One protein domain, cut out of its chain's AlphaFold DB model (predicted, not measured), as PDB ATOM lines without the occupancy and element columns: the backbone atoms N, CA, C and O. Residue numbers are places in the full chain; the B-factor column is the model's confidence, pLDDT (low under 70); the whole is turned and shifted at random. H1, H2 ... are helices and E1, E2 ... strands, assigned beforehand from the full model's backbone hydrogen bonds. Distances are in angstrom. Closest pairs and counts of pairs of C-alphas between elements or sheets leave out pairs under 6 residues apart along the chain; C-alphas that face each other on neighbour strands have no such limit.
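This is residues 252 to 416 of the 741 residues of an uncharacterized protein of Haloterrigena saccharevitans (UniProt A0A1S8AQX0). Two four-stranded sheets, E4 E3 E7 E8 and E1 E2 E6 E5, make a sandwich with crossed strands, partly face to face, and three helices gather at one end of it. H1 packs on the sheet E4 E3 E7 E8, mostly over E3, H3 packs on H1 and only grazes that sheet, and the short H2 lies farther from the sandwich, followed by the long link of residues 284 to 296 that leads to H3. The printed part has 165 residues with three named helices followed by eight named strands, and both sheets, in the orders E4 - E3 - E7 - E8 and E1 - E2 - E6 - E5, are antiparallel. The class is mixed, helices and strands. The whole is compact, with a radius of gyration of the C-alphas of 15.9 A and spans of 48 by 40 by 23 A.

In the first sheet E4 is residues 358 to 361, E3 is residues 342 to 353, 26.4 A long, E7 is residues 392 to 401, 29.0 A long, and E8 is residues 407 to 415, 26.2 A long. E3 bends by 85 degrees at residue 345. In the second sheet E1 is residues 324 to 328, E2 is residues 331 to 337, 20.1 A long, E6 is residues 378 to 385, 20.4 A long, and E5 is residues 367 to 370. H1 is residues 257 to 273, 24.5 A long, from C-alpha 257 at (37.611, 48.277, 22.266) to C-alpha 273 at (50.090, 42.318, 2.067). H2 is residues 275 to 283, 12.7 A long, and H3 is residues 297 to 312, 22.8 A long. The last strand, E8, ends with C-alpha 415 at (17.714, 44.113, 2.126).

The sheet E4 E3 E7 E8 is twisted, with E4 and E8 as edge strands. N 351 and O 360 of the hairpin E3 and E4 are 2.8 A apart, N 348 and O 398 of E3 and E7 are 2.8 A apart, and N 397 and O 410 of the hairpin E7 and E8 are 2.8 A apart, each within hydrogen-bond range. The other sheet forms a sandwich with it, two sheets face to face, their best planes 9 degrees apart and their strands at 38 degrees. In that sheet N 326 and O 333 of the hairpin E1 and E2 are 2.9 A apart, N 334 and O 381 of E2 and E6 are 2.9 A apart, and N 368 and O 380 of the hairpin E5 and E6 are 2.9 A apart, each within hydrogen-bond range. Between the sheets, the closest C-alphas of E3 and E5 are those of Pro 344 and Val 369, 5.9 A apart. H1 on one face of the sheet E4 E3 E7 E8 makes two layers, a helix layer and a sheet layer, at a height over the sheet of 8.0 A. The closest C-alphas of H1 and E3 are those of Leu 270 and Gly 346, 4.1 A apart. H1 runs along the strands, but only just, at 29.6 degrees to E3 on the local plane. H1 and H3 touch, closest at the C-alphas of His 264 and Ile 304, 5.8 A, the same way at a steep tilt of 39 degrees. H3 only grazes that sheet, with its residues 308 to 312. H2 touches H3 with residues 307 to 311 of H3, closest at the C-alphas of Leu 277 and Glu 310, 6.6 A. H1 and H2 only just touch, only at the corner, with 3 pairs of C-alphas within 8 A, the closest those of Ala 271 and Leu 277 at 5.6 A. In H1, H2 and H3 every O i to N i+4 pair is within hydrogen-bond range.

The two C-alphas farthest apart, those of Glu 285 and Asp 329, are 49.8 A apart. The printed part has no cut. The links H2 to H3, of 13 residues, and H3 to E1, of 11 residues, are long. The mean pLDDT of the printed part is 75.1, and 46 residues are under 70, among them residues 280 to 299 and 308 to 321.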
ATOM      1  N   PRO A 252      36.137  54.747  14.207       50.06
ATOM      2  CA  PRO A 252      36.477  53.833  15.308       50.06
ATOM      3  C   PRO A 252      36.138  54.377  16.706       50.06
ATOM      4  O   PRO A 252      36.098  53.657  17.696       50.06
ATOM      5  N   SER A 253      35.914  55.689  16.819       50.28
ATOM      6  CA  SER A 253      35.403  56.358  18.007       50.28
ATOM      7  C   SER A 253      34.129  55.757  18.616       50.28
ATOM      8  O   SER A 253      34.057  55.788  19.847       50.28
ATOM      9  N   GLU A 254      33.201  55.230  17.810       56.12
ATOM     10  CA  GLU A 254      31.903  54.672  18.246       56.12
ATOM     11  C   GLU A 254      31.992  53.155  18.527       56.12
ATOM     12  O   GLU A 254      31.280  52.648  19.392       56.12
ATOM     13  N   MET A 255      32.947  52.464  17.889       66.75
ATOM     14  CA  MET A 255      33.213  51.035  18.075       66.75
ATOM     15  C   MET A 255      33.721  50.715  19.490       66.75
ATOM     16  O   MET A 255      34.366  51.530  20.175       66.75
ATOM     17  N   ASN A 256      33.456  49.492  19.944       75.75
ATOM     18  CA  ASN A 256      33.972  49.007  21.215       75.75
ATOM     19  C   ASN A 256      35.468  48.641  21.115       75.75
ATOM     20  O   ASN A 256      36.028  48.505  20.033       75.75
ATOM     21  N   SER A 257      36.155  48.505  22.256       76.19
ATOM     22  CA  SER A 257      37.611  48.277  22.266       76.19
ATOM     23  C   SER A 257      38.048  47.009  21.535       76.19
ATOM     24  O   SER A 257      39.135  47.002  20.981       76.19
ATOM     25  N   THR A 258      37.223  45.959  21.547       79.38
ATOM     26  CA  THR A 258      37.531  44.698  20.866       79.38
ATOM     27  C   THR A 258      37.371  44.846  19.357       79.38
ATOM     28  O   THR A 258      38.281  44.494  18.631       79.38
ATOM     29  N   GLU A 259      36.295  45.485  18.894       78.50
ATOM     30  CA  GLU A 259      36.094  45.776  17.464       78.50
ATOM     31  C   GLU A 259      37.204  46.653  16.879       78.50
ATOM     32  O   GLU A 259      37.619  46.456  15.744       78.50
ATOM     33  N   ILE A 260      37.711  47.608  17.664       75.88
ATOM     34  CA  ILE A 260      38.843  48.457  17.270       75.88
ATOM     35  C   ILE A 260      40.126  47.638  17.142       75.88
ATOM     36  O   ILE A 260      40.909  47.880  16.232       75.88
ATOM     37  N   GLU A 261      40.373  46.713  18.068       80.19
ATOM     38  CA  GLU A 261      41.547  45.837  18.018       80.19
ATOM     39  C   GLU A 261      41.468  44.888  16.812       80.19
ATOM     40  O   GLU A 261      42.450  44.762  16.083       80.19
ATOM     41  N   ASP A 262      40.296  44.299  16.559       80.06
ATOM     42  CA  ASP A 262      40.066  43.380  15.440       80.06
ATOM     43  C   ASP A 262      40.198  44.106  14.090       80.06
ATOM     44  O   ASP A 262      40.976  43.690  13.236       80.06
ATOM     45  N   LEU A 263      39.533  45.257  13.929       79.56
ATOM     46  CA  LEU A 263      39.621  46.067  12.711       79.56
ATOM     47  C   LEU A 263      41.043  46.588  12.458       79.56
ATOM     48  O   LEU A 263      41.488  46.644  11.315       79.56
ATOM     49  N   HIS A 264      41.761  46.999  13.509       82.00
ATOM     50  CA  HIS A 264      43.164  47.403  13.376       82.00
ATOM     51  C   HIS A 264      44.029  46.242  12.884       82.00
ATOM     52  O   HIS A 264      44.863  46.462  12.009       82.00
ATOM     53  N   SER A 265      43.806  45.029  13.401       82.31
ATOM     54  CA  SER A 265      44.516  43.831  12.948       82.31
ATOM     55  C   SER A 265      44.260  43.565  11.468       82.31
ATOM     56  O   SER A 265      45.220  43.490  10.711       82.31
ATOM     57  N   GLU A 266      42.995  43.518  11.042       81.00
ATOM     58  CA  GLU A 266      42.629  43.252   9.641       81.00
ATOM     59  C   GLU A 266      43.222  44.294   8.678       81.00
ATOM     60  O   GLU A 266      43.793  43.947   7.645       81.00
ATOM     61  N   LEU A 267      43.151  45.586   9.023       78.94
ATOM     62  CA  LEU A 267      43.733  46.648   8.195       78.94
ATOM     63  C   LEU A 267      45.268  46.640   8.214       78.94
ATOM     64  O   LEU A 267      45.896  47.030   7.228       78.94
ATOM     65  N   SER A 268      45.885  46.211   9.317       78.12
ATOM     66  CA  SER A 268      47.336  46.039   9.400       78.12
ATOM     67  C   SER A 268      47.806  44.866   8.541       78.12
ATOM     68  O   SER A 268      48.813  45.008   7.852       78.12
ATOM     69  N   ASP A 269      47.085  43.745   8.553       80.69
ATOM     70  CA  ASP A 269      47.380  42.581   7.713       80.69
ATOM     71  C   ASP A 269      47.219  42.946   6.226       80.69
ATOM     72  O   ASP A 269      48.102  42.672   5.409       80.69
ATOM     73  N   LEU A 270      46.177  43.713   5.886       81.62
ATOM     74  CA  LEU A 270      45.991  44.285   4.550       81.62
ATOM     75  C   LEU A 270      47.160  45.193   4.131       81.62
ATOM     76  O   LEU A 270      47.647  45.088   3.003       81.62
ATOM     77  N   ALA A 271      47.638  46.062   5.026       76.62
ATOM     78  CA  ALA A 271      48.795  46.923   4.771       76.62
ATOM     79  C   ALA A 271      50.119  46.157   4.657       76.62
ATOM     80  O   ALA A 271      51.016  46.602   3.941       76.62
ATOM     81  N   ASP A 272      50.258  45.015   5.326       82.12
ATOM     82  CA  ASP A 272      51.431  44.152   5.196       82.12
ATOM     83  C   ASP A 272      51.435  43.373   3.869       82.12
ATOM     84  O   ASP A 272      52.508  43.168   3.290       82.12
ATOM     85  N   GLU A 273      50.260  42.992   3.363       81.69
ATOM     86  CA  GLU A 273      50.090  42.318   2.067       81.69
ATOM     87  C   GLU A 273      50.132  43.292   0.869       81.69
ATOM     88  O   GLU A 273      50.386  42.868  -0.260       81.69
ATOM     89  N   ASN A 274      49.940  44.600   1.084       80.06
ATOM     90  CA  ASN A 274      49.974  45.616   0.027       80.06
ATOM     91  C   ASN A 274      51.246  46.493   0.084       80.06
ATOM     92  O   ASN A 274      51.426  47.330   0.970       80.06
ATOM     93  N   GLU A 275      52.132  46.339  -0.905       77.94
ATOM     94  CA  GLU A 275      53.422  47.041  -0.969       77.94
ATOM     95  C   GLU A 275      53.249  48.562  -1.113       77.94
ATOM     96  O   GLU A 275      53.962  49.318  -0.445       77.94
ATOM     97  N   ASN A 276      52.269  49.007  -1.908       72.25
ATOM     98  CA  ASN A 276      51.985  50.429  -2.129       72.25
ATOM     99  C   ASN A 276      51.486  51.111  -0.848       72.25
ATOM    100  O   ASN A 276      51.979  52.177  -0.475       72.25
ATOM    101  N   LEU A 277      50.548  50.483  -0.138       72.50
ATOM    102  CA  LEU A 277      50.029  50.979   1.135       72.50
ATOM    103  C   LEU A 277      51.140  51.096   2.171       72.50
ATOM    104  O   LEU A 277      51.267  52.118   2.849       72.50
ATOM    105  N   ARG A 278      52.012  50.090   2.239       75.69
ATOM    106  CA  ARG A 278      53.136  50.098   3.169       75.69
ATOM    107  C   ARG A 278      54.148  51.204   2.880       75.69
ATOM    108  O   ARG A 278      54.676  51.802   3.821       75.69
ATOM    109  N   GLU A 279      54.450  51.467   1.608       71.62
ATOM    110  CA  GLU A 279      55.352  52.556   1.208       71.62
ATOM    111  C   GLU A 279      54.783  53.915   1.636       71.62
ATOM    112  O   GLU A 279      55.460  54.671   2.334       71.62
ATOM    113  N   ARG A 280      53.502  54.165   1.348       67.00
ATOM    114  CA  ARG A 280      52.810  55.413   1.705       67.00
ATOM    115  C   ARG A 280      52.751  55.664   3.209       67.00
ATOM    116  O   ARG A 280      53.047  56.767   3.667       67.00
ATOM    117  N   LEU A 281      52.443  54.632   3.992       68.56
ATOM    118  CA  LEU A 281      52.442  54.719   5.456       68.56
ATOM    119  C   LEU A 281      53.838  55.014   6.022       68.56
ATOM    120  O   LEU A 281      53.958  55.682   7.046       68.56
ATOM    121  N   THR A 282      54.898  54.534   5.362       68.44
ATOM    122  CA  THR A 282      56.290  54.759   5.790       68.44
ATOM    123  C   THR A 282      56.750  56.200   5.544       68.44
ATOM    124  O   THR A 282      57.582  56.711   6.300       68.44
ATOM    125  N   ASP A 283      56.208  56.869   4.525       64.94
ATOM    126  CA  ASP A 283      56.565  58.244   4.149       64.94
ATOM    127  C   ASP A 283      55.907  59.324   5.035       64.94
ATOM    128  O   ASP A 283      56.306  60.494   5.002       64.94
ATOM    129  N   ARG A 284      54.953  58.946   5.895       57.47
ATOM    130  CA  ARG A 284      54.296  59.841   6.860       57.47
ATOM    131  C   ARG A 284      55.079  59.952   8.177       57.47
ATOM    132  O   ARG A 284      55.110  59.037   8.993       57.47
ATOM    133  N   GLU A 285      55.691  61.117   8.433       48.56
ATOM    134  CA  GLU A 285      56.427  61.395   9.688       48.56
ATOM    135  C   GLU A 285      55.521  61.449  10.943       48.56
ATOM    136  O   GLU A 285      56.006  61.296  12.070       48.56
ATOM    137  N   ASP A 286      54.217  61.674  10.769       51.28
ATOM    138  CA  ASP A 286      53.180  61.702  11.807       51.28
ATOM    139  C   ASP A 286      52.711  60.302  12.234       51.28
ATOM    140  O   ASP A 286      52.290  60.119  13.381       51.28
ATOM    141  N   ILE A 287      52.889  59.301  11.369       51.22
ATOM    142  CA  ILE A 287      52.612  57.892  11.644       51.22
ATOM    143  C   ILE A 287      53.952  57.173  11.828       51.22
ATOM    144  O   ILE A 287      54.435  56.439  10.974       51.22
ATOM    145  N   ASN A 288      54.613  57.375  12.969       43.75
ATOM    146  CA  ASN A 288      55.783  56.563  13.305       43.75
ATOM    147  C   ASN A 288      55.314  55.154  13.706       43.75
ATOM    148  O   ASN A 288      55.169  54.850  14.898       43.75
ATOM    149  N   VAL A 289      55.025  54.332  12.693       46.47
ATOM    150  CA  VAL A 289      54.576  52.941  12.763       46.47
ATOM    151  C   VAL A 289      55.687  52.092  13.383       46.47
ATOM    152  O   VAL A 289      56.495  51.440  12.729       46.47
ATOM    153  N   THR A 290      55.756  52.111  14.708       44.09
ATOM    154  CA  THR A 290      56.107  50.899  15.438       44.09
ATOM    155  C   THR A 290      54.776  50.326  15.901       44.09
ATOM    156  O   THR A 290      54.244  50.800  16.907       44.09
ATOM    157  N   LEU A 291      54.236  49.385  15.111       45.94
ATOM    158  CA  LEU A 291      53.066  48.554  15.419       45.94
ATOM    159  C   LEU A 291      53.355  47.822  16.731       45.94
ATOM    160  O   LEU A 291      53.976  46.760  16.754       45.94
ATOM    161  N   ASP A 292      53.026  48.467  17.842       47.00
ATOM    162  CA  ASP A 292      53.124  47.880  19.167       47.00
ATOM    163  C   ASP A 292      51.686  47.592  19.610       47.00
ATOM    164  O   ASP A 292      50.976  48.536  19.958       47.00
ATOM    165  N   PRO A 293      51.217  46.335  19.569       47.84
ATOM    166  CA  PRO A 293      49.842  45.978  19.926       47.84
ATOM    167  C   PRO A 293      49.491  46.274  21.400       47.84
ATOM    168  O   PRO A 293      48.341  46.148  21.800       47.84
ATOM    169  N   ASP A 294      50.455  46.721  22.216       52.44
ATOM    170  CA  ASP A 294      50.251  47.144  23.606       52.44
ATOM    171  C   ASP A 294      49.804  48.631  23.760       52.44
ATOM    172  O   ASP A 294      49.885  49.195  24.861       52.44
ATOM    173  N   GLN A 295      49.366  49.322  22.692       55.91
ATOM    174  CA  GLN A 295      49.002  50.757  22.743       55.91
ATOM    175  C   GLN A 295      47.546  51.005  23.198       55.91
ATOM    176  O   GLN A 295      46.666  50.163  23.086       55.91
ATOM    177  N   ASN A 296      47.285  52.195  23.755       69.25
ATOM    178  CA  ASN A 296      45.956  52.612  24.229       69.25
ATOM    179  C   ASN A 296      44.941  52.723  23.069       69.25
ATOM    180  O   ASN A 296      45.304  53.191  21.992       69.25
ATOM    181  N   THR A 297      43.662  52.419  23.324       69.38
ATOM    182  CA  THR A 297      42.557  52.429  22.345       69.38
ATOM    183  C   THR A 297      42.478  53.720  21.519       69.38
ATOM    184  O   THR A 297      42.255  53.659  20.318       69.38
ATOM    185  N   ASP A 298      42.719  54.894  22.116       65.81
ATOM    186  CA  ASP A 298      42.693  56.180  21.390       65.81
ATOM    187  C   ASP A 298      43.726  56.259  20.257       65.81
ATOM    188  O   ASP A 298      43.519  56.965  19.274       65.81
ATOM    189  N   LYS A 299      44.846  55.544  20.397       69.31
ATOM    190  CA  LYS A 299      45.883  55.503  19.374       69.31
ATOM    191  C   LYS A 299      45.542  54.520  18.256       69.31
ATOM    192  O   LYS A 299      45.741  54.876  17.105       69.31
ATOM    193  N   LEU A 300      44.964  53.361  18.577       72.19
ATOM    194  CA  LEU A 300      44.466  52.422  17.565       72.19
ATOM    195  C   LEU A 300      43.410  53.085  16.673       72.19
ATOM    196  O   LEU A 300      43.465  52.960  15.458       72.19
ATOM    197  N   LYS A 301      42.513  53.888  17.264       68.56
ATOM    198  CA  LYS A 301      41.532  54.688  16.514       68.56
ATOM    199  C   LYS A 301      42.197  55.634  15.508       68.56
ATOM    200  O   LYS A 301      41.733  55.738  14.381       68.56
ATOM    201  N   ALA A 302      43.264  56.322  15.920       65.88
ATOM    202  CA  ALA A 302      43.999  57.237  15.048       65.88
ATOM    203  C   ALA A 302      44.777  56.501  13.942       65.88
ATOM    204  O   ALA A 302      44.882  57.010  12.832       65.88
ATOM    205  N   GLU A 303      45.310  55.313  14.238       70.12
ATOM    206  CA  GLU A 303      46.000  54.474  13.253       70.12
ATOM    207  C   GLU A 303      45.034  53.890  12.215       70.12
ATOM    208  O   GLU A 303      45.339  53.948  11.030       70.12
ATOM    209  N   ILE A 304      43.855  53.410  12.628       73.56
ATOM    210  CA  ILE A 304      42.805  52.949  11.701       73.56
ATOM    211  C   ILE A 304      42.372  54.075  10.759       73.56
ATOM    212  O   ILE A 304      42.239  53.849   9.562       73.56
ATOM    213  N   GLU A 305      42.163  55.282  11.288       67.00
ATOM    214  CA  GLU A 305      41.763  56.432  10.473       67.00
ATOM    215  C   GLU A 305      42.810  56.749   9.401       67.00
ATOM    216  O   GLU A 305      42.484  56.975   8.241       67.00
ATOM    217  N   ALA A 306      44.087  56.701   9.780       64.75
ATOM    218  CA  ALA A 306      45.179  56.911   8.848       64.75
ATOM    219  C   ALA A 306      45.287  55.787   7.804       64.75
ATOM    220  O   ALA A 306      45.515  56.071   6.633       64.75
ATOM    221  N   LEU A 307      45.096  54.527   8.209       70.44
ATOM    222  CA  LEU A 307      45.085  53.379   7.300       70.44
ATOM    223  C   LEU A 307      43.973  53.504   6.258       70.44
ATOM    224  O   LEU A 307      44.255  53.396   5.071       70.44
ATOM    225  N   ARG A 308      42.743  53.796   6.692       66.75
ATOM    226  CA  ARG A 308      41.602  54.028   5.795       66.75
ATOM    227  C   ARG A 308      41.877  55.179   4.835       66.75
ATOM    228  O   ARG A 308      41.735  55.009   3.634       66.75
ATOM    229  N   GLN A 309      42.389  56.300   5.345       62.31
ATOM    230  CA  GLN A 309      42.758  57.446   4.517       62.31
ATOM    231  C   GLN A 309      43.787  57.089   3.427       62.31
ATOM    232  O   GLN A 309      43.706  57.615   2.319       62.31
ATOM    233  N   GLU A 310      44.781  56.245   3.721       64.94
ATOM    234  CA  GLU A 310      45.758  55.818   2.712       64.94
ATOM    235  C   GLU A 310      45.195  54.764   1.751       64.94
ATOM    236  O   GLU A 310      45.524  54.817   0.569       64.94
ATOM    237  N   ILE A 311      44.334  53.856   2.226       66.50
ATOM    238  CA  ILE A 311      43.613  52.876   1.396       66.50
ATOM    239  C   ILE A 311      42.809  53.591   0.312       66.50
ATOM    240  O   ILE A 311      42.975  53.275  -0.864       66.50
ATOM    241  N   THR A 312      42.025  54.605   0.689       55.84
ATOM    242  CA  THR A 312      41.215  55.398  -0.247       55.84
ATOM    243  C   THR A 312      42.070  56.068  -1.325       55.84
ATOM    244  O   THR A 312      41.638  56.235  -2.460       55.84
ATOM    245  N   GLN A 313      43.309  56.440  -0.997       53.53
ATOM    246  CA  GLN A 313      44.194  57.121  -1.936       53.53
ATOM    247  C   GLN A 313      44.971  56.160  -2.860       53.53
ATOM    248  O   GLN A 313      45.731  56.636  -3.708       53.53
ATOM    249  N   ILE A 314      44.882  54.837  -2.686       57.25
ATOM    250  CA  ILE A 314      45.568  53.867  -3.554       57.25
ATOM    251  C   ILE A 314      44.760  53.667  -4.834       57.25
ATOM    252  O   ILE A 314      43.720  53.016  -4.846       57.25
ATOM    253  N   GLU A 315      45.273  54.215  -5.933       43.94
ATOM    254  CA  GLU A 315      44.626  54.175  -7.244       43.94
ATOM    255  C   GLU A 315      45.120  52.982  -8.084       43.94
ATOM    256  O   GLU A 315      46.324  52.782  -8.260       43.94
ATOM    257  N   GLY A 316      44.175  52.184  -8.604       51.53
ATOM    258  CA  GLY A 316      44.440  50.983  -9.416       51.53
ATOM    259  C   GLY A 316      43.546  49.778  -9.090       51.53
ATOM    260  O   GLY A 316      44.028  48.651  -9.048       51.53
ATOM    261  N   GLY A 317      42.260  49.996  -8.803       57.38
ATOM    262  CA  GLY A 317      41.456  49.028  -8.061       57.38
ATOM    263  C   GLY A 317      41.274  47.641  -8.692       57.38
ATOM    264  O   GLY A 317      41.052  47.485  -9.895       57.38
ATOM    265  N   LEU A 318      41.311  46.618  -7.836       65.69
ATOM    266  CA  LEU A 318      40.722  45.310  -8.127       65.69
ATOM    267  C   LEU A 318      39.215  45.519  -8.337       65.69
ATOM    268  O   LEU A 318      38.504  45.880  -7.405       65.69
ATOM    269  N   ASN A 319      38.710  45.309  -9.553       67.44
ATOM    270  CA  ASN A 319      37.281  45.492  -9.811       67.44
ATOM    271  C   ASN A 319      36.468  44.366  -9.169       67.44
ATOM    272  O   ASN A 319      36.853  43.195  -9.241       67.44
ATOM    273  N   THR A 320      35.313  44.701  -8.610       68.69
ATOM    274  CA  THR A 320      34.314  43.723  -8.176       68.69
ATOM    275  C   THR A 320      33.316  43.477  -9.306       68.69
ATOM    276  O   THR A 320      33.101  44.321 -10.176       68.69
ATOM    277  N   GLY A 321      32.766  42.267  -9.370       66.38
ATOM    278  CA  GLY A 321      31.614  41.964 -10.216       66.38
ATOM    279  C   GLY A 321      30.327  41.912  -9.398       66.38
ATOM    280  O   GLY A 321      30.354  42.057  -8.178       66.38
ATOM    281  N   ASP A 322      29.213  41.623 -10.073       71.81
ATOM    282  CA  ASP A 322      27.896  41.559  -9.435       71.81
ATOM    283  C   ASP A 322      27.875  40.560  -8.257       71.81
ATOM    284  O   ASP A 322      28.174  39.372  -8.456       71.81
ATOM    285  N   PRO A 323      27.510  40.999  -7.038       79.88
ATOM    286  CA  PRO A 323      27.419  40.119  -5.885       79.88
ATOM    287  C   PRO A 323      26.185  39.207  -5.974       79.88
ATOM    288  O   PRO A 323      25.093  39.625  -6.361       79.88
ATOM    289  N   GLU A 324      26.339  37.948  -5.564       83.81
ATOM    290  CA  GLU A 324      25.219  37.030  -5.336       83.81
ATOM    291  C   GLU A 324      24.868  37.039  -3.846       83.81
ATOM    292  O   GLU A 324      25.706  36.697  -3.017       83.81
ATOM    293  N   THR A 325      23.635  37.410  -3.496       84.50
ATOM    294  CA  THR A 325      23.182  37.506  -2.097       84.50
ATOM    295  C   THR A 325      21.980  36.598  -1.853       84.50
ATOM    296  O   THR A 325      21.032  36.613  -2.646       84.50
ATOM    297  N   ASP A 326      21.978  35.857  -0.748       83.81
ATOM    298  CA  ASP A 326      20.840  35.063  -0.279       83.81
ATOM    299  C   ASP A 326      20.580  35.327   1.208       83.81
ATOM    300  O   ASP A 326      21.486  35.637   1.981       83.81
ATOM    301  N   ILE A 327      19.311  35.245   1.607       79.75
ATOM    302  CA  ILE A 327      18.896  35.449   2.996       79.75
ATOM    303  C   ILE A 327      17.922  34.346   3.373       79.75
ATOM    304  O   ILE A 327      16.808  34.250   2.841       79.75
ATOM    305  N   GLY A 328      18.325  33.539   4.347       76.06
ATOM    306  CA  GLY A 328      17.565  32.399   4.838       76.06
ATOM    307  C   GLY A 328      17.697  32.268   6.348       76.06
ATOM    308  O   GLY A 328      18.732  32.563   6.915       76.06
ATOM    309  N   ASP A 329      16.628  31.845   7.027       75.00
ATOM    310  CA  ASP A 329      16.661  31.441   8.444       75.00
ATOM    311  C   ASP A 329      17.279  32.448   9.457       75.00
ATOM    312  O   ASP A 329      17.611  32.064  10.579       75.00
ATOM    313  N   GLY A 330      17.333  33.746   9.123       81.75
ATOM    314  CA  GLY A 330      17.916  34.793   9.980       81.75
ATOM    315  C   GLY A 330      19.431  34.963   9.820       81.75
ATOM    316  O   GLY A 330      20.064  35.581  10.675       81.75
ATOM    317  N   THR A 331      19.999  34.417   8.748       89.12
ATOM    318  CA  THR A 331      21.387  34.613   8.337       89.12
ATOM    319  C   THR A 331      21.468  35.186   6.925       89.12
ATOM    320  O   THR A 331      20.503  35.129   6.154       89.12
ATOM    321  N   VAL A 332      22.615  35.780   6.614       89.12
ATOM    322  CA  VAL A 332      22.935  36.370   5.317       89.12
ATOM    323  C   VAL A 332      24.122  35.636   4.711       89.12
ATOM    324  O   VAL A 332      25.150  35.475   5.369       89.12
ATOM    325  N   ASP A 333      23.974  35.256   3.446       90.25
ATOM    326  CA  ASP A 333      25.038  34.726   2.607       90.25
ATOM    327  C   ASP A 333      25.302  35.709   1.458       90.25
ATOM    328  O   ASP A 333      24.371  36.171   0.788       90.25
ATOM    329  N   ALA A 334      26.567  36.031   1.199       89.94
ATOM    330  CA  ALA A 334      26.964  36.890   0.089       89.94
ATOM    331  C   ALA A 334      28.220  36.351  -0.597       89.94
ATOM    332  O   ALA A 334      29.185  35.967   0.051       89.94
ATOM    333  N   THR A 335      28.231  36.326  -1.926       90.25
ATOM    334  CA  THR A 335      29.394  35.957  -2.738       90.25
ATOM    335  C   THR A 335      29.754  37.116  -3.650       90.25
ATOM    336  O   THR A 335      28.991  37.458  -4.551       90.25
ATOM    337  N   ILE A 336      30.940  37.678  -3.449       88.19
ATOM    338  CA  ILE A 336      31.441  38.853  -4.156       88.19
ATOM    339  C   ILE A 336      32.596  38.420  -5.065       88.19
ATOM    340  O   ILE A 336      33.637  37.989  -4.563       88.19
ATOM    341  N   PRO A 337      32.436  38.454  -6.398       85.56
ATOM    342  CA  PRO A 337      33.513  38.125  -7.327       85.56
ATOM    343  C   PRO A 337      34.475  39.302  -7.541       85.56
ATOM    344  O   PRO A 337      34.032  40.440  -7.636       85.56
ATOM    345  N   PHE A 338      35.770  39.014  -7.708       83.06
ATOM    346  CA  PHE A 338      36.813  40.010  -8.000       83.06
ATOM    347  C   PHE A 338      37.521  39.715  -9.324       83.06
ATOM    348  O   PHE A 338      37.792  38.560  -9.646       83.06
ATOM    349  N   ASP A 339      37.863  40.742 -10.096       78.62
ATOM    350  CA  ASP A 339      38.610  40.628 -11.355       78.62
ATOM    351  C   ASP A 339      40.127  40.530 -11.112       78.62
ATOM    352  O   ASP A 339      40.922  41.343 -11.577       78.62
ATOM    353  N   GLY A 340      40.531  39.538 -10.317       78.38
ATOM    354  CA  GLY A 340      41.926  39.276  -9.979       78.38
ATOM    355  C   GLY A 340      42.084  38.201  -8.908       78.38
ATOM    356  O   GLY A 340      41.097  37.668  -8.397       78.38
ATOM    357  N   ASP A 341      43.341  37.878  -8.607       85.75
ATOM    358  CA  ASP A 341      43.705  36.961  -7.527       85.75
ATOM    359  C   ASP A 341      43.839  37.759  -6.219       85.75
ATOM    360  O   ASP A 341      44.547  38.772  -6.172       85.75
ATOM    361  N   LEU A 342      43.168  37.305  -5.160       87.00
ATOM    362  CA  LEU A 342      43.145  37.994  -3.868       87.00
ATOM    363  C   LEU A 342      44.243  37.482  -2.927       87.00
ATOM    364  O   LEU A 342      44.563  36.282  -2.893       87.00
ATOM    365  N   ALA A 343      44.799  38.383  -2.121       84.38
ATOM    366  CA  ALA A 343      45.623  38.005  -0.983       84.38
ATOM    367  C   ALA A 343      44.743  37.260   0.050       84.38
ATOM    368  O   ALA A 343      43.674  37.760   0.400       84.38
ATOM    369  N   PRO A 344      45.135  36.060   0.528       77.00
ATOM    370  CA  PRO A 344      44.304  35.264   1.440       77.00
ATOM    371  C   PRO A 344      43.958  35.979   2.749       77.00
ATOM    372  O   PRO A 344      42.832  35.844   3.216       77.00
ATOM    373  N   ASP A 345      44.926  36.725   3.285       80.25
ATOM    374  CA  ASP A 345      44.852  37.412   4.579       80.25
ATOM    375  C   ASP A 345      44.799  38.948   4.386       80.25
ATOM    376  O   ASP A 345      44.916  39.716   5.331       80.25
ATOM    377  N   GLY A 346      44.640  39.414   3.140       80.19
ATOM    378  CA  GLY A 346      44.675  40.831   2.778       80.19
ATOM    379  C   GLY A 346      43.293  41.455   2.613       80.19
ATOM    380  O   GLY A 346      43.120  42.298   1.737       80.19
ATOM    381  N   ALA A 347      42.295  41.016   3.380       84.50
ATOM    382  CA  ALA A 347      40.933  41.535   3.294       84.50
ATOM    383  C   ALA A 347      40.357  41.873   4.673       84.50
ATOM    384  O   ALA A 347      40.663  41.211   5.660       84.50
ATOM    385  N   SER A 348      39.502  42.891   4.717       84.38
ATOM    386  CA  SER A 348      38.720  43.296   5.883       84.38
ATOM    387  C   SER A 348      37.252  43.399   5.488       84.38
ATOM    388  O   SER A 348      36.922  43.880   4.397       84.38
ATOM    389  N   VAL A 349      36.369  42.923   6.367       86.62
ATOM    390  CA  VAL A 349      34.921  42.934   6.142       86.62
ATOM    391  C   VAL A 349      34.229  43.554   7.345       86.62
ATOM    392  O   VAL A 349      34.397  43.135   8.488       86.62
ATOM    393  N   VAL A 350      33.386  44.542   7.082       82.94
ATOM    394  CA  VAL A 350      32.600  45.243   8.097       82.94
ATOM    395  C   VAL A 350      31.129  45.223   7.720       82.94
ATOM    396  O   VAL A 350      30.763  45.294   6.552       82.94
ATOM    397  N   ALA A 351      30.271  45.113   8.724       84.25
ATOM    398  CA  ALA A 351      28.828  45.110   8.582       84.25
ATOM    399  C   ALA A 351      28.263  46.412   9.147       84.25
ATOM    400  O   ALA A 351      28.436  46.705  10.329       84.25
ATOM    401  N   ASN A 352      27.572  47.178   8.310       77.25
ATOM    402  CA  ASN A 352      26.883  48.400   8.696       77.25
ATOM    403  C   ASN A 352      25.383  48.126   8.854       77.25
ATOM    404  O   ASN A 352      24.706  47.701   7.911       77.25
ATOM    405  N   ASN A 353      24.860  48.377  10.053       80.50
ATOM    406  CA  ASN A 353      23.429  48.408  10.294       80.50
ATOM    407  C   ASN A 353      22.870  49.765   9.875       80.50
ATOM    408  O   ASN A 353      22.922  50.750  10.606       80.50
ATOM    409  N   VAL A 354      22.219  49.767   8.724       73.19
ATOM    410  CA  VAL A 354      21.666  50.956   8.081       73.19
ATOM    411  C   VAL A 354      20.627  51.692   8.940       73.19
ATOM    412  O   VAL A 354      20.457  52.903   8.819       73.19
ATOM    413  N   GLN A 355      19.901  51.000   9.823       72.31
ATOM    414  CA  GLN A 355      18.895  51.649  10.671       72.31
ATOM    415  C   GLN A 355      19.511  52.415  11.841       72.31
ATOM    416  O   GLN A 355      18.937  53.404  12.299       72.31
ATOM    417  N   THR A 356      20.645  51.941  12.357       69.19
ATOM    418  CA  THR A 356      21.314  52.538  13.520       69.19
ATOM    419  C   THR A 356      22.541  53.360  13.138       69.19
ATOM    420  O   THR A 356      22.944  54.212  13.924       69.19
ATOM    421  N   GLY A 357      23.105  53.135  11.948       67.12
ATOM    422  CA  GLY A 357      24.416  53.631  11.528       67.12
ATOM    423  C   GLY A 357      25.592  52.869  12.147       67.12
ATOM    424  O   GLY A 357      26.736  53.229  11.883       67.12
ATOM    425  N   GLU A 358      25.314  51.842  12.957       74.50
ATOM    426  CA  GLU A 358      26.319  51.097  13.717       74.50
ATOM    427  C   GLU A 358      27.154  50.220  12.782       74.50
ATOM    428  O   GLU A 358      26.607  49.408  12.030       74.50
ATOM    429  N   THR A 359      28.476  50.367  12.841       74.50
ATOM    430  CA  THR A 359      29.413  49.528  12.082       74.50
ATOM    431  C   THR A 359      30.103  48.514  12.993       74.50
ATOM    432  O   THR A 359      30.760  48.887  13.962       74.50
ATOM    433  N   THR A 360      30.022  47.231  12.643       81.56
ATOM    434  CA  THR A 360      30.662  46.125  13.373       81.56
ATOM    435  C   THR A 360      31.623  45.354  12.476       81.56
ATOM    436  O   THR A 360      31.281  45.056  11.332       81.56
ATOM    437  N   THR A 361      32.796  44.981  12.986       85.12
ATOM    438  CA  THR A 361      33.734  44.102  12.269       85.12
ATOM    439  C   THR A 361      33.130  42.708  12.096       85.12
ATOM    440  O   THR A 361      32.594  42.133  13.049       85.12
ATOM    441  N   VAL A 362      33.194  42.157  10.882       88.00
ATOM    442  CA  VAL A 362      32.719  40.802  10.592       88.00
ATOM    443  C   VAL A 362      33.860  39.832  10.845       88.00
ATOM    444  O   VAL A 362      34.845  39.807  10.121       88.00
ATOM    445  N   SER A 363      33.703  38.990  11.864       88.19
ATOM    446  CA  SER A 363      34.708  37.979  12.189       88.19
ATOM    447  C   SER A 363      34.985  37.045  11.003       88.19
ATOM    448  O   SER A 363      34.048  36.592  10.342       88.19
ATOM    449  N   GLU A 364      36.254  36.669  10.818       86.38
ATOM    450  CA  GLU A 364      36.724  35.651   9.857       86.38
ATOM    451  C   GLU A 364      36.012  34.287   9.977       86.38
ATOM    452  O   GLU A 364      36.158  33.423   9.117       86.38
ATOM    453  N   GLU A 365      35.233  34.039  11.039       89.94
ATOM    454  CA  GLU A 365      34.380  32.847  11.113       89.94
ATOM    455  C   GLU A 365      33.194  32.883  10.132       89.94
ATOM    456  O   GLU A 365      32.674  31.821   9.790       89.94
ATOM    457  N   TYR A 366      32.796  34.080   9.683       92.44
ATOM    458  CA  TYR A 366      31.686  34.310   8.754       92.44
ATOM    459  C   TYR A 366      32.135  34.645   7.339       92.44
ATOM    460  O   TYR A 366      31.283  34.723   6.463       92.44
ATOM    461  N   TRP A 367      33.424  34.874   7.079       93.19
ATOM    462  CA  TRP A 367      33.881  35.202   5.731       93.19
ATOM    463  C   TRP A 367      35.171  34.479   5.351       93.19
ATOM    464  O   TRP A 367      35.971  34.094   6.197       93.19
ATOM    465  N   SER A 368      35.367  34.244   4.054       91.69
ATOM    466  CA  SER A 368      36.598  33.643   3.536       91.69
ATOM    467  C   SER A 368      36.887  34.041   2.091       91.69
ATOM    468  O   SER A 368      35.974  34.265   1.293       91.69
ATOM    469  N   VAL A 369      38.174  34.063   1.728       90.50
ATOM    470  CA  VAL A 369      38.618  34.188   0.333       90.50
ATOM    471  C   VAL A 369      38.636  32.813  -0.332       90.50
ATOM    472  O   VAL A 369      39.426  31.924   0.002       90.50
ATOM    473  N   ASN A 370      37.775  32.625  -1.326       89.12
ATOM    474  CA  ASN A 370      37.675  31.399  -2.101       89.12
ATOM    475  C   ASN A 370      38.517  31.484  -3.380       89.12
ATOM    476  O   ASN A 370      38.072  32.005  -4.408       89.12
ATOM    477  N   LYS A 371      39.726  30.908  -3.324       83.69
ATOM    478  CA  LYS A 371      40.636  30.856  -4.475       83.69
ATOM    479  C   LYS A 371      40.150  29.906  -5.561       83.69
ATOM    480  O   LYS A 371      39.989  28.698  -5.339       83.69
ATOM    481  N   ARG A 372      40.000  30.407  -6.787       79.12
ATOM    482  CA  ARG A 372      39.456  29.635  -7.912       79.12
ATOM    483  C   ARG A 372      40.466  29.486  -9.037       79.12
ATOM    484  O   ARG A 372      40.748  30.389  -9.804       79.12
ATOM    485  N   THR A 373      40.949  28.260  -9.243       71.81
ATOM    486  CA  THR A 373      41.941  27.996 -10.296       71.81
ATOM    487  C   THR A 373      41.408  28.320 -11.702       71.81
ATOM    488  O   THR A 373      40.532  27.619 -12.219       71.81
ATOM    489  N   GLY A 374      42.001  29.326 -12.354       65.56
ATOM    490  CA  GLY A 374      41.690  29.717 -13.734       65.56
ATOM    491  C   GLY A 374      40.381  30.496 -13.896       65.56
ATOM    492  O   GLY A 374      39.814  30.493 -14.990       65.56
ATOM    493  N   ARG A 375      39.875  31.097 -12.816       72.25
ATOM    494  CA  ARG A 375      38.747  32.035 -12.802       72.25
ATOM    495  C   ARG A 375      39.033  33.131 -11.770       72.25
ATOM    496  O   ARG A 375      39.906  32.931 -10.946       72.25
ATOM    497  N   SER A 376      38.248  34.203 -11.788       75.62
ATOM    498  CA  SER A 376      38.204  35.201 -10.714       75.62
ATOM    499  C   SER A 376      38.043  34.569  -9.329       75.62
ATOM    500  O   SER A 376      37.225  33.639  -9.187       75.62
ATOM    501  N   ASP A 377      38.788  35.090  -8.352       90.25
ATOM    502  CA  ASP A 377      38.616  34.800  -6.929       90.25
ATOM    503  C   ASP A 377      37.322  35.440  -6.401       90.25
ATOM    504  O   ASP A 377      36.694  36.281  -7.055       90.25
ATOM    505  N   GLN A 378      36.850  34.952  -5.254       90.69
ATOM    506  CA  GLN A 378      35.601  35.410  -4.646       90.69
ATOM    507  C   GLN A 378      35.778  35.572  -3.139       90.69
ATOM    508  O   GLN A 378      36.367  34.696  -2.506       90.69
ATOM    509  N   LEU A 379      35.216  36.633  -2.568       92.19
ATOM    510  CA  LEU A 379      34.987  36.729  -1.130       92.19
ATOM    511  C   LEU A 379      33.596  36.173  -0.831       92.19
ATOM    512  O   LEU A 379      32.625  36.530  -1.499       92.19
ATOM    513  N   VAL A 380      33.508  35.258   0.128       93.19
ATOM    514  CA  VAL A 380      32.253  34.610   0.515       93.19
ATOM    515  C   VAL A 380      31.981  34.929   1.974       93.19
ATOM    516  O   VAL A 380      32.811  34.606   2.817       93.19
ATOM    517  N   ILE A 381      30.834  35.540   2.245       94.00
ATOM    518  CA  ILE A 381      30.239  35.700   3.569       94.00
ATOM    519  C   ILE A 381      29.202  34.584   3.714       94.00
ATOM    520  O   ILE A 381      28.309  34.481   2.873       94.00
ATOM    521  N   GLU A 382      29.334  33.740   4.733       92.62
ATOM    522  CA  GLU A 382      28.447  32.604   4.997       92.62
ATOM    523  C   GLU A 382      27.840  32.708   6.401       92.62
ATOM    524  O   GLU A 382      28.537  32.983   7.381       92.62
ATOM    525  N   ASP A 383      26.539  32.431   6.509       90.75
ATOM    526  CA  ASP A 383      25.804  32.300   7.769       90.75
ATOM    527  C   ASP A 383      25.911  33.522   8.720       90.75
ATOM    528  O   ASP A 383      25.769  33.378   9.942       90.75
ATOM    529  N   PHE A 384      26.117  34.743   8.202       91.44
ATOM    530  CA  PHE A 384      26.237  35.939   9.049       91.44
ATOM    531  C   PHE A 384      24.897  36.261   9.735       91.44
ATOM    532  O   PHE A 384      23.892  36.448   9.041       91.44
ATOM    533  N   PRO A 385      24.825  36.340  11.078       90.06
ATOM    534  CA  PRO A 385      23.559  36.517  11.783       90.06
ATOM    535  C   PRO A 385      22.990  37.931  11.604       90.06
ATOM    536  O   PRO A 385      23.681  38.918  11.838       90.06
ATOM    537  N   ILE A 386      21.697  38.032  11.277       86.56
ATOM    538  CA  ILE A 386      20.982  39.311  11.176       86.56
ATOM    539  C   ILE A 386      19.718  39.316  12.044       86.56
ATOM    540  O   ILE A 386      18.937  38.361  12.066       86.56
ATOM    541  N   ASP A 387      19.493  40.415  12.764       82.44
ATOM    542  CA  ASP A 387      18.273  40.598  13.546       82.44
ATOM    543  C   ASP A 387      17.045  40.750  12.632       82.44
ATOM    544  O   ASP A 387      17.069  41.429  11.607       82.44
ATOM    545  N   ALA A 388      15.918  40.150  13.027       76.94
ATOM    546  CA  ALA A 388      14.678  40.193  12.241       76.94
ATOM    547  C   ALA A 388      14.080  41.608  12.101       76.94
ATOM    548  O   ALA A 388      13.283  41.852  11.195       76.94
ATOM    549  N   ASP A 389      14.447  42.516  13.008       75.75
ATOM    550  CA  ASP A 389      14.007  43.912  12.995       75.75
ATOM    551  C   ASP A 389      14.925  44.808  12.134       75.75
ATOM    552  O   ASP A 389      14.512  45.911  11.771       75.75
ATOM    553  N   THR A 390      16.111  44.320  11.740       80.56
ATOM    554  CA  THR A 390      17.042  45.023  10.848       80.56
ATOM    555  C   THR A 390      16.489  45.022   9.431       80.56
ATOM    556  O   THR A 390      16.383  43.966   8.813       80.56
ATOM    557  N   ALA A 391      16.136  46.194   8.900       75.44
ATOM    558  CA  ALA A 391      15.628  46.320   7.531       75.44
ATOM    559  C   ALA A 391      16.683  46.009   6.471       75.44
ATOM    560  O   ALA A 391      16.370  45.420   5.436       75.44
ATOM    561  N   GLN A 392      17.917  46.430   6.719       78.94
ATOM    562  CA  GLN A 392      18.990  46.354   5.750       78.94
ATOM    563  C   GLN A 392      20.342  46.346   6.451       78.94
ATOM    564  O   GLN A 392      20.523  47.005   7.476       78.94
ATOM    565  N   ILE A 393      21.272  45.600   5.873       82.81
ATOM    566  CA  ILE A 393      22.679  45.588   6.251       82.81
ATOM    567  C   ILE A 393      23.506  45.895   5.009       82.81
ATOM    568  O   ILE A 393      23.113  45.512   3.908       82.81
ATOM    569  N   ALA A 394      24.626  46.585   5.161       80.88
ATOM    570  CA  ALA A 394      25.586  46.772   4.084       80.88
ATOM    571  C   ALA A 394      26.937  46.195   4.504       80.88
ATOM    572  O   ALA A 394      27.433  46.520   5.581       80.88
ATOM    573  N   PHE A 395      27.517  45.330   3.674       83.56
ATOM    574  CA  PHE A 395      28.868  44.823   3.901       83.56
ATOM    575  C   PHE A 395      29.877  45.706   3.174       83.56
ATOM    576  O   PHE A 395      29.854  45.752   1.948       83.56
ATOM    577  N   GLY A 396      30.732  46.397   3.925       77.19
ATOM    578  CA  GLY A 396      31.916  47.073   3.398       77.19
ATOM    579  C   GLY A 396      33.065  46.076   3.304       77.19
ATOM    580  O   GLY A 396      33.316  45.336   4.259       77.19
ATOM    581  N   ILE A 397      33.713  46.008   2.146       80.19
ATOM    582  CA  ILE A 397      34.738  45.017   1.834       80.19
ATOM    583  C   ILE A 397      35.939  45.738   1.246       80.19
ATOM    584  O   ILE A 397      35.866  46.236   0.124       80.19
ATOM    585  N   THR A 398      37.055  45.676   1.962       79.69
ATOM    586  CA  THR A 398      38.348  46.157   1.479       79.69
ATOM    587  C   THR A 398      39.268  44.957   1.281       79.69
ATOM    588  O   THR A 398      39.431  44.160   2.202       79.69
ATOM    589  N   ALA A 399      39.861  44.780   0.100       82.88
ATOM    590  CA  ALA A 399      40.683  43.605  -0.211       82.88
ATOM    591  C   ALA A 399      41.891  43.936  -1.095       82.88
ATOM    592  O   ALA A 399      41.770  44.697  -2.051       82.88
ATOM    593  N   SER A 400      43.048  43.331  -0.829       83.75
ATOM    594  CA  SER A 400      44.279  43.513  -1.601       83.75
ATOM    595  C   SER A 400      44.527  42.383  -2.606       83.75
ATOM    596  O   SER A 400      44.113  41.228  -2.432       83.75
ATOM    597  N   SER A 401      45.213  42.719  -3.698       83.12
ATOM    598  CA  SER A 401      45.645  41.747  -4.701       83.12
ATOM    599  C   SER A 401      46.828  40.918  -4.219       83.12
ATOM    600  O   SER A 401      47.680  41.389  -3.472       83.12
ATOM    601  N   GLU A 402      46.941  39.685  -4.718       84.31
ATOM    602  CA  GLU A 402      48.067  38.791  -4.397       84.31
ATOM    603  C   GLU A 402      49.429  39.327  -4.893       84.31
ATOM    604  O   GLU A 402      50.479  38.901  -4.413       84.31
ATOM    605  N   ASP A 403      49.439  40.262  -5.848       79.19
ATOM    606  CA  ASP A 403      50.655  40.957  -6.287       79.19
ATOM    607  C   ASP A 403      51.023  42.176  -5.421       79.19
ATOM    608  O   ASP A 403      52.058  42.798  -5.675       79.19
ATOM    609  N   GLY A 404      50.200  42.500  -4.417       73.94
ATOM    610  CA  GLY A 404      50.418  43.565  -3.444       73.94
ATOM    611  C   GLY A 404      50.338  44.983  -4.008       73.94
ATOM    612  O   GLY A 404      50.782  45.912  -3.338       73.94
ATOM    613  N   GLN A 405      49.822  45.174  -5.228       72.62
ATOM    614  CA  GLN A 405      49.781  46.492  -5.875       72.62
ATOM    615  C   GLN A 405      48.412  47.169  -5.792       72.62
ATOM    616  O   GLN A 405      48.351  48.391  -5.652       72.62
ATOM    617  N   ASN A 406      47.325  46.401  -5.835       72.81
ATOM    618  CA  ASN A 406      45.972  46.923  -6.006       72.81
ATOM    619  C   ASN A 406      45.118  46.651  -4.765       72.81
ATOM    620  O   ASN A 406      45.329  45.665  -4.053       72.81
ATOM    621  N   ILE A 407      44.135  47.517  -4.530       70.94
ATOM    622  CA  ILE A 407      43.121  47.357  -3.483       70.94
ATOM    623  C   ILE A 407      41.743  47.502  -4.124       70.94
ATOM    624  O   ILE A 407      41.542  48.353  -4.981       70.94
ATOM    625  N   ALA A 408      40.807  46.645  -3.750       71.69
ATOM    626  CA  ALA A 408      39.386  46.853  -3.962       71.69
ATOM    627  C   ALA A 408      38.780  47.423  -2.688       71.69
ATOM    628  O   ALA A 408      39.098  46.933  -1.604       71.69
ATOM    629  N   ASP A 409      37.864  48.367  -2.836       71.44
ATOM    630  CA  ASP A 409      36.977  48.783  -1.762       71.44
ATOM    631  C   ASP A 409      35.557  48.871  -2.322       71.44
ATOM    632  O   ASP A 409      35.329  49.498  -3.357       71.44
ATOM    633  N   THR A 410      34.623  48.124  -1.738       69.44
ATOM    634  CA  THR A 410      33.262  47.995  -2.274       69.44
ATOM    635  C   THR A 410      32.238  47.786  -1.172       69.44
ATOM    636  O   THR A 410      32.553  47.289  -0.089       69.44
ATOM    637  N   GLN A 411      30.981  48.098  -1.479       70.44
ATOM    638  CA  GLN A 411      29.861  47.890  -0.578       70.44
ATOM    639  C   GLN A 411      28.804  46.983  -1.207       70.44
ATOM    640  O   GLN A 411      28.382  47.177  -2.344       70.44
ATOM    641  N   VAL A 412      28.314  46.016  -0.431       75.75
ATOM    642  CA  VAL A 412      27.210  45.137  -0.830       75.75
ATOM    643  C   VAL A 412      26.008  45.380   0.082       75.75
ATOM    644  O   VAL A 412      25.955  44.830   1.188       75.75
ATOM    645  N   PRO A 413      25.038  46.217  -0.337       75.25
ATOM    646  CA  PRO A 413      23.802  46.425   0.406       75.25
ATOM    647  C   PRO A 413      22.870  45.216   0.264       75.25
ATOM    648  O   PRO A 413      22.639  44.701  -0.828       75.25
ATOM    649  N   ILE A 414      22.286  44.778   1.378       79.19
ATOM    650  CA  ILE A 414      21.451  43.579   1.463       79.19
ATOM    651  C   ILE A 414      20.172  43.881   2.242       79.19
ATOM    652  O   ILE A 414      20.179  44.083   3.459       79.19
ATOM    653  N   THR A 415      19.041  43.892   1.536       76.62
ATOM    654  CA  THR A 415      17.714  44.113   2.126       76.62
ATOM    655  C   THR A 415      17.201  42.854   2.818       76.62
ATOM    656  O   THR A 415      17.065  41.812   2.184       76.62
ATOM    657  N   ASN A 416      16.817  42.957   4.091       78.12
ATOM    658  CA  ASN A 416      16.265  41.843   4.855       78.12
ATOM    659  C   ASN A 416      14.778  41.593   4.507       78.12
ATOM    660  O   ASN A 416      13.914  42.376   4.907       78.12
TER     661      ASN A 416